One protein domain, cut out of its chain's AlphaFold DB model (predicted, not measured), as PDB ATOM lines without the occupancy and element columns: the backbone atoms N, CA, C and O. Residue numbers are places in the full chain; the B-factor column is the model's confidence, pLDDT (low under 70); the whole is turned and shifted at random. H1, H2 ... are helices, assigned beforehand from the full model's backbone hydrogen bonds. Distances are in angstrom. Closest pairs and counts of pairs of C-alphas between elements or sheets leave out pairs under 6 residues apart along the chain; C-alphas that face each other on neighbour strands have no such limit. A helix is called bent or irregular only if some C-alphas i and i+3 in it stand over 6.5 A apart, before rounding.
ATOM      1  N   THR A   2     105.738 169.358  98.204       68.12
ATOM      2  CA  THR A   2     104.771 170.383  97.806       68.12
ATOM      3  C   THR A   2     105.546 171.626  97.353       68.12
ATOM      4  O   THR A   2     106.711 171.800  97.706       68.12
ATOM      5  N   HIS A   3     104.938 172.466  96.514       71.38
ATOM      6  CA  HIS A   3     105.572 173.700  96.026       71.38
ATOM      7  C   HIS A   3     106.056 174.581  97.197       71.38
ATOM      8  O   HIS A   3     107.180 175.068  97.186       71.38
ATOM      9  N   HIS A   4     105.252 174.619  98.264       72.44
ATOM     10  CA  HIS A   4     105.500 175.354  99.501       72.44
ATOM     11  C   HIS A   4     106.821 174.979 100.195       72.44
ATOM     12  O   HIS A   4     107.603 175.853 100.538       72.44
ATOM     13  N   GLU A   5     107.147 173.686 100.301       75.31
ATOM     14  CA  GLU A   5     108.395 173.244 100.946       75.31
ATOM     15  C   GLU A   5     109.659 173.672 100.182       75.31
ATOM     16  O   GLU A   5     110.742 173.744 100.763       75.31
ATOM     17  N   ARG A   6     109.563 173.880  98.861       78.44
ATOM     18  CA  ARG A   6     110.702 174.354  98.058       78.44
ATOM     19  C   ARG A   6     110.878 175.856  98.213       78.44
ATOM     20  O   ARG A   6     112.017 176.290  98.368       78.44
ATOM     21  N   ASP A   7     109.773 176.593  98.207       84.50
ATOM     22  CA  ASP A   7     109.766 178.043  98.390       84.50
ATOM     23  C   ASP A   7     110.324 178.409  99.776       84.50
ATOM     24  O   ASP A   7     111.223 179.242  99.873       84.50
ATOM     25  N   ASP A   8     109.911 177.695 100.828       86.44
ATOM     26  CA  ASP A   8     110.389 177.922 102.198       86.44
ATOM     27  C   ASP A   8     111.892 177.657 102.342       86.44
ATOM     28  O   ASP A   8     112.608 178.435 102.968       86.44
ATOM     29  N   ARG A   9     112.416 176.593 101.716       88.50
ATOM     30  CA  ARG A   9     113.866 176.323 101.731       88.50
ATOM     31  C   ARG A   9     114.667 177.369 100.969       88.50
ATOM     32  O   ARG A   9     115.789 177.672 101.360       88.50
ATOM     33  N   GLN A  10     114.129 177.884  99.865       91.94
ATOM     34  CA  GLN A  10     114.780 178.963  99.126       91.94
ATOM     35  C   GLN A  10     114.774 180.262  99.931       91.94
ATOM     36  O   GLN A  10     115.790 180.952  99.965       91.94
ATOM     37  N   ALA A  11     113.669 180.564 100.610       92.06
ATOM     38  CA  ALA A  11     113.547 181.730 101.473       92.06
ATOM     39  C   ALA A  11     114.489 181.640 102.688       92.06
ATOM     40  O   ALA A  11     115.189 182.607 102.984       92.06
ATOM     41  N   LEU A  12     114.596 180.463 103.318       94.19
ATOM     42  CA  LEU A  12     115.577 180.188 104.372       94.19
ATOM     43  C   LEU A  12     117.008 180.451 103.881       94.19
ATOM     44  O   LEU A  12     117.722 181.246 104.487       94.19
ATOM     45  N   ALA A  13     117.402 179.862 102.747       95.31
ATOM     46  CA  ALA A  13     118.745 180.036 102.190       95.31
ATOM     47  C   ALA A  13     119.064 181.503 101.840       95.31
ATOM     48  O   ALA A  13     120.207 181.948 101.977       95.31
ATOM     49  N   ALA A  14     118.062 182.273 101.399       95.19
ATOM     50  CA  ALA A  14     118.209 183.705 101.154       95.19
ATOM     51  C   ALA A  14     118.462 184.481 102.458       95.19
ATOM     52  O   ALA A  14     119.394 185.285 102.515       95.19
ATOM     53  N   GLY A  15     117.702 184.190 103.520       94.56
ATOM     54  CA  GLY A  15     117.918 184.771 104.848       94.56
ATOM     55  C   GLY A  15     119.298 184.433 105.424       94.56
ATOM     56  O   GLY A  15     119.987 185.313 105.941       94.56
ATOM     57  N   GLU A  16     119.748 183.185 105.272       96.88
ATOM     58  CA  GLU A  16     121.086 182.754 105.705       96.88
ATOM     59  C   GLU A  16     122.183 183.514 104.953       96.88
ATOM     60  O   GLU A  16     123.118 184.034 105.566       96.88
ATOM     61  N   THR A  17     122.039 183.637 103.632       96.75
ATOM     62  CA  THR A  17     122.975 184.379 102.777       96.75
ATOM     63  C   THR A  17     123.063 185.844 103.194       96.75
ATOM     64  O   THR A  17     124.161 186.394 103.273       96.75
ATOM     65  N   TYR A  18     121.930 186.474 103.509       95.50
ATOM     66  CA  TYR A  18     121.906 187.855 103.979       95.50
ATOM     67  C   TYR A  18     122.646 188.024 105.313       95.50
ATOM     68  O   TYR A  18     123.465 188.932 105.456       95.50
ATOM     69  N   LEU A  19     122.429 187.129 106.279       94.88
ATOM     70  CA  LEU A  19     123.135 187.184 107.562       94.88
ATOM     71  C   LEU A  19     124.650 186.990 107.412       94.88
ATOM     72  O   LEU A  19     125.422 187.679 108.080       94.88
ATOM     73  N   ILE A  20     125.086 186.097 106.518       95.94
ATOM     74  CA  ILE A  20     126.509 185.939 106.180       95.94
ATOM     75  C   ILE A  20     127.047 187.239 105.575       95.94
ATOM     76  O   ILE A  20     128.072 187.743 106.029       95.94
ATOM     77  N   HIS A  21     126.323 187.831 104.625       95.25
ATOM     78  CA  HIS A  21     126.710 189.091 103.996       95.25
ATOM     79  C   HIS A  21     126.879 190.229 105.016       95.25
ATOM     80  O   HIS A  21     127.835 191.002 104.944       95.25
ATOM     81  N   VAL A  22     125.992 190.317 106.011       94.38
ATOM     82  CA  VAL A  22     126.097 191.288 107.113       94.38
ATOM     83  C   VAL A  22     127.388 191.096 107.917       94.38
ATOM     84  O   VAL A  22     128.024 192.080 108.299       94.38
ATOM     85  N   LEU A  23     127.798 189.852 108.177       94.44
ATOM     86  CA  LEU A  23     129.043 189.559 108.891       94.44
ATOM     87  C   LEU A  23     130.274 189.908 108.051       94.44
ATOM     88  O   LEU A  23     131.189 190.552 108.561       94.44
ATOM     89  N   GLU A  24     130.276 189.543 106.770       94.00
ATOM     90  CA  GLU A  24     131.376 189.820 105.837       94.00
ATOM     91  C   GLU A  24     131.590 191.320 105.596       94.00
ATOM     92  O   GLU A  24     132.720 191.760 105.395       94.00
ATOM     93  N   THR A  25     130.512 192.109 105.627       92.56
ATOM     94  CA  THR A  25     130.545 193.566 105.410       92.56
ATOM     95  C   THR A  25     130.674 194.384 106.697       92.56
ATOM     96  O   THR A  25     130.748 195.614 106.640       92.56
ATOM     97  N   SER A  26     130.705 193.736 107.864       88.44
ATOM     98  CA  SER A  26     130.956 194.409 109.143       88.44
ATOM     99  C   SER A  26     132.439 194.760 109.318       88.44
ATOM    100  O   SER A  26     133.306 194.166 108.683       88.44
ATOM    101  N   ASP A  27     132.735 195.738 110.181       86.62
ATOM    102  CA  ASP A  27     134.106 196.166 110.485       86.62
ATOM    103  C   ASP A  27     134.374 196.100 112.006       86.62
ATOM    104  O   ASP A  27     133.787 196.887 112.758       86.62
ATOM    105  N   PRO A  28     135.214 195.158 112.483       86.06
ATOM    106  CA  PRO A  28     135.885 194.112 111.701       86.06
ATOM    107  C   PRO A  28     134.900 193.057 111.142       86.06
ATOM    108  O   PRO A  28     133.823 192.873 111.721       86.06
ATOM    109  N   PRO A  29     135.268 192.322 110.069       90.94
ATOM    110  CA  PRO A  29     134.440 191.242 109.535       90.94
ATOM    111  C   PRO A  29     134.192 190.152 110.579       90.94
ATOM    112  O   PRO A  29     135.118 189.683 111.248       90.94
ATOM    113  N   GLY A  30     132.934 189.744 110.717       89.81
ATOM    114  CA  GLY A  30     132.528 188.675 111.624       89.81
ATOM    115  C   GLY A  30     132.763 187.292 111.017       89.81
ATOM    116  O   GLY A  30     132.616 187.100 109.814       89.81
ATOM    117  N   ASN A  31     133.092 186.303 111.853       91.94
ATOM    118  CA  ASN A  31     133.182 184.912 111.411       91.94
ATOM    119  C   ASN A  31     131.793 184.238 111.485       91.94
ATOM    120  O   ASN A  31     131.292 184.064 112.600       91.94
ATOM    121  N   PRO A  32     131.179 183.815 110.361       90.50
ATOM    122  CA  PRO A  32     129.889 183.117 110.365       90.50
ATOM    123  C   PRO A  32     129.895 181.825 111.191       90.50
ATOM    124  O   PRO A  32     128.871 181.476 111.779       90.50
ATOM    125  N   ASP A  33     131.046 181.160 111.343       92.50
ATOM    126  CA  ASP A  33     131.154 179.949 112.162       92.50
ATOM    127  C   ASP A  33     130.863 180.193 113.647       92.50
ATOM    128  O   ASP A  33     130.525 179.246 114.361       92.50
ATOM    129  N   HIS A  34     130.946 181.438 114.122       93.81
ATOM    130  CA  HIS A  34     130.655 181.799 115.510       93.81
ATOM    131  C   HIS A  34     129.152 181.941 115.793       93.81
ATOM    132  O   HIS A  34     128.770 182.164 116.940       93.81
ATOM    133  N   TYR A  35     128.294 181.789 114.783       94.69
ATOM    134  CA  TYR A  35     126.854 182.008 114.897       94.69
ATOM    135  C   TYR A  35     126.062 180.785 114.431       94.69
ATOM    136  O   TYR A  35     126.506 179.997 113.591       94.69
ATOM    137  N   ARG A  36     124.868 180.597 114.994       95.81
ATOM    138  CA  ARG A  36     123.879 179.617 114.528       95.81
ATOM    139  C   ARG A  36     122.951 180.290 113.516       95.81
ATOM    140  O   ARG A  36     121.852 180.705 113.859       95.81
ATOM    141  N   ILE A  37     123.441 180.460 112.288       95.56
ATOM    142  CA  ILE A  37     122.774 181.261 111.246       95.56
ATOM    143  C   ILE A  37     121.401 180.685 110.882       95.56
ATOM    144  O   ILE A  37     120.429 181.432 110.858       95.56
ATOM    145  N   THR A  38     121.302 179.371 110.674       95.12
ATOM    146  CA  THR A  38     120.024 178.706 110.377       95.12
ATOM    147  C   THR A  38     119.005 178.932 111.498       95.12
ATOM    148  O   THR A  38     117.932 179.467 111.233       95.12
ATOM    149  N   ASP A  39     119.373 178.646 112.756       95.88
ATOM    150  CA  ASP A  39     118.513 178.876 113.929       95.88
ATOM    151  C   ASP A  39     118.048 180.339 114.015       95.88
ATOM    152  O   ASP A  39     116.898 180.616 114.350       95.88
ATOM    153  N   ALA A  40     118.934 181.288 113.696       95.62
ATOM    154  CA  ALA A  40     118.628 182.711 113.720       95.62
ATOM    155  C   ALA A  40     117.542 183.079 112.699       95.62
ATOM    156  O   ALA A  40     116.583 183.782 113.026       95.62
ATOM    157  N   VAL A  41     117.663 182.579 111.471       95.69
ATOM    158  CA  VAL A  41     116.681 182.819 110.409       95.69
ATOM    159  C   VAL A  41     115.352 182.124 110.731       95.69
ATOM    160  O   VAL A  41     114.288 182.724 110.567       95.69
ATOM    161  N   GLU A  42     115.385 180.898 111.255       94.94
ATOM    162  CA  GLU A  42     114.180 180.185 111.693       94.94
ATOM    163  C   GLU A  42     113.473 180.902 112.853       94.94
ATOM    164  O   GLU A  42     112.244 181.007 112.857       94.94
ATOM    165  N   ALA A  43     114.222 181.458 113.810       94.69
ATOM    166  CA  ALA A  43     113.669 182.253 114.905       94.69
ATOM    167  C   ALA A  43     113.028 183.560 114.408       94.69
ATOM    168  O   ALA A  43     111.964 183.953 114.896       94.69
ATOM    169  N   HIS A  44     113.637 184.221 113.417       94.12
ATOM    170  CA  HIS A  44     113.051 185.395 112.761       94.12
ATOM    171  C   HIS A  44     111.736 185.049 112.063       94.12
ATOM    172  O   HIS A  44     110.728 185.725 112.283       94.12
ATOM    173  N   HIS A  45     111.713 183.951 111.305       94.25
ATOM    174  CA  HIS A  45     110.498 183.446 110.674       94.25
ATOM    175  C   HIS A  45     109.421 183.093 111.707       94.25
ATOM    176  O   HIS A  45     108.271 183.497 111.548       94.25
ATOM    177  N   ALA A  46     109.777 182.442 112.815       93.06
ATOM    178  CA  ALA A  46     108.831 182.134 113.886       93.06
ATOM    179  C   ALA A  46     108.228 183.394 114.537       93.06
ATOM    180  O   ALA A  46     107.071 183.377 114.956       93.06
ATOM    181  N   SER A  47     108.990 184.492 114.617       92.06
ATOM    182  CA  SER A  47     108.526 185.746 115.219       92.06
ATOM    183  C   SER A  47     107.742 186.645 114.260       92.06
ATOM    184  O   SER A  47     106.908 187.423 114.722       92.06
ATOM    185  N   THR A  48     108.038 186.607 112.959       91.38
ATOM    186  CA  THR A  48     107.519 187.577 111.973       91.38
ATOM    187  C   THR A  48     106.631 186.952 110.901       91.38
ATOM    188  O   THR A  48     105.892 187.664 110.226       91.38
ATOM    189  N   GLY A  49     106.688 185.629 110.738       92.00
ATOM    190  CA  GLY A  49     106.072 184.907 109.631       92.00
ATOM    191  C   GLY A  49     106.818 185.051 108.300       92.00
ATOM    192  O   GLY A  49     106.257 184.695 107.268       92.00
ATOM    193  N   SER A  50     108.046 185.588 108.291       91.06
ATOM    194  CA  SER A  50     108.851 185.785 107.079       91.06
ATOM    195  C   SER A  50     110.313 185.384 107.284       91.06
ATOM    196  O   SER A  50     110.891 185.640 108.334       91.06
ATOM    197  N   TYR A  51     110.929 184.797 106.257       92.31
ATOM    198  CA  TYR A  51     112.376 184.546 106.204       92.31
ATOM    199  C   TYR A  51     113.184 185.780 105.766       92.31
ATOM    200  O   TYR A  51     114.413 185.764 105.812       92.31
ATOM    201  N   ASP A  52     112.506 186.847 105.337       92.69
ATOM    202  CA  ASP A  52     113.130 188.091 104.897       92.69
ATOM    203  C   ASP A  52     113.670 188.879 106.101       92.69
ATOM    204  O   ASP A  52     112.968 189.673 106.737       92.69
ATOM    205  N   VAL A  53     114.921 188.593 106.462       92.25
ATOM    206  CA  VAL A  53     115.662 189.308 107.512       92.25
ATOM    207  C   VAL A  53     116.077 190.703 107.034       92.25
ATOM    208  O   VAL A  53     116.148 191.630 107.841       92.25
ATOM    209  N   GLU A  54     116.300 190.878 105.730       93.25
ATOM    210  CA  GLU A  54     116.714 192.150 105.130       93.25
ATOM    211  C   GLU A  54     115.651 193.234 105.314       93.25
ATOM    212  O   GLU A  54     115.989 194.375 105.637       93.25
ATOM    213  N   ALA A  55     114.367 192.873 105.232       90.75
ATOM    214  CA  ALA A  55     113.258 193.782 105.522       90.75
ATOM    215  C   ALA A  55     113.303 194.390 106.940       90.75
ATOM    216  O   ALA A  55     112.777 195.483 107.155       90.75
ATOM    217  N   GLY A  56     113.932 193.710 107.907       85.12
ATOM    218  CA  GLY A  56     114.148 194.220 109.266       85.12
ATOM    219  C   GLY A  56     115.307 195.218 109.386       85.12
ATOM    220  O   GLY A  56     115.403 195.930 110.386       85.12
ATOM    221  N   GLY A  57     116.169 195.298 108.369       90.19
ATOM    222  CA  GLY A  57     117.339 196.168 108.323       90.19
ATOM    223  C   GLY A  57     118.582 195.612 109.031       90.19
ATOM    224  O   GLY A  57     118.542 194.627 109.773       90.19
ATOM    225  N   LEU A  58     119.711 196.292 108.808       90.62
ATOM    226  CA  LEU A  58     121.038 195.869 109.274       90.62
ATOM    227  C   LEU A  58     121.128 195.716 110.800       90.62
ATOM    228  O   LEU A  58     121.736 194.766 111.289       90.62
ATOM    229  N   ASP A  59     120.530 196.636 111.560       90.94
ATOM    230  CA  ASP A  59     120.590 196.600 113.024       90.94
ATOM    231  C   ASP A  59     119.809 195.409 113.592       90.94
ATOM    232  O   ASP A  59     120.317 194.698 114.459       90.94
ATOM    233  N   ALA A  60     118.626 195.116 113.041       90.81
ATOM    234  CA  ALA A  60     117.849 193.943 113.428       90.81
ATOM    235  C   ALA A  60     118.598 192.642 113.103       90.81
ATOM    236  O   ALA A  60     118.633 191.733 113.930       90.81
ATOM    237  N   ALA A  61     119.255 192.571 111.942       93.38
ATOM    238  CA  ALA A  61     120.085 191.431 111.560       93.38
ATOM    239  C   ALA A  61     121.268 191.226 112.522       93.38
ATOM    240  O   ALA A  61     121.554 190.101 112.935       93.38
ATOM    241  N   ARG A  62     121.931 192.311 112.940       91.69
ATOM    242  CA  ARG A  62     123.026 192.269 113.924       91.69
ATOM    243  C   ARG A  62     122.553 191.831 115.303       91.69
ATOM    244  O   ARG A  62     123.207 191.001 115.930       91.69
ATOM    245  N   GLU A  63     121.422 192.349 115.774       92.94
ATOM    246  CA  GLU A  63     120.820 191.893 117.028       92.94
ATOM    247  C   GLU A  63     120.424 190.417 116.962       92.94
ATOM    248  O   GLU A  63     120.654 189.668 117.912       92.94
ATOM    249  N   LEU A  64     119.844 189.990 115.841       94.38
ATOM    250  CA  LEU A  64     119.447 188.609 115.612       94.38
ATOM    251  C   LEU A  64     120.661 187.670 115.664       94.38
ATOM    252  O   LEU A  64     120.609 186.652 116.358       94.38
ATOM    253  N   LEU A  65     121.764 188.050 115.010       94.44
ATOM    254  CA  LEU A  65     123.051 187.353 115.082       94.44
ATOM    255  C   LEU A  65     123.590 187.309 116.515       94.44
ATOM    256  O   LEU A  65     123.964 186.243 116.993       94.44
ATOM    257  N   ALA A  66     123.576 188.430 117.240       93.94
ATOM    258  CA  ALA A  66     124.060 188.492 118.621       93.94
ATOM    259  C   ALA A  66     123.291 187.554 119.569       93.94
ATOM    260  O   ALA A  66     123.890 186.952 120.458       93.94
TER     261      ALA A  66
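What this domain is: This is residues 2 to 66 of the 70 residues of an uncharacterized protein of Micrococcus yunnanensis (UniProt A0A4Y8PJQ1). One long helix, H1, makes the long axis, and two shorter helices, H2 and H3, pack on its later part, each at a steep tilt to it and to each other, their three centres making a triangle. The first turns of H1 stick out past this body, with residues 2 to 7 standing free, and beyond its other end a long loop, residues 25 to 36, folds back to H2. The printed part has 65 residues with three named helices in the order H1, H2, H3 and no named strand; the class is all helix. It is compact, with a radius of gyration of the C-alphas of 11.7 A, and spans 41 by 19 by 16 A.

How they stand to each other: H1, residues 3 to 24, touches H2, residues 37 to 48, with residues 12 to 20 of H1 and 37 to 42 of H2 alone. Their closest C-alphas, those of Glu 16 and Ile 37, are 6.0 A apart, and they run opposite ways at a steep tilt of 64 degrees. H3, residues 54 to 66, touches residues 15 to 22 of H1 alone, the closest C-alphas being those of Leu 19 and Ala 61, 6.6 A apart; they run the same way at a steep tilt of 65 degrees. H3 touches H2 with residues 64 to 65 alone; the closest C-alphas, those of Ala 40 and Leu 64, are 6.2 A apart. In H1 and H2 every O i to N i+4 pair is within hydrogen-bond range; in H3, 6 of 9 are.

Where its parts are: H1 begins at C-alpha 3 (105.572, 173.700, 96.026) and is 32.0 A long. H2 is 16.5 A long from C-alpha 37 to C-alpha 48. H3, 15.8 A long, ends at C-alpha 66 (124.060, 188.492, 118.621); it is irregular, with C-alphas 55 and 58 8.9 A apart, and its line is a rough one.

The domain as a whole: The two C-alphas farthest apart, those of Thr 2 and Pro 28, are 41.5 A apart. The printed part has no cut. The link from H1 to H2 is long, with 12 residues, and that from H2 to H3 is tight, with 5. The mean pLDDT of the printed part is 91.2, and residue 2 alone is under 70.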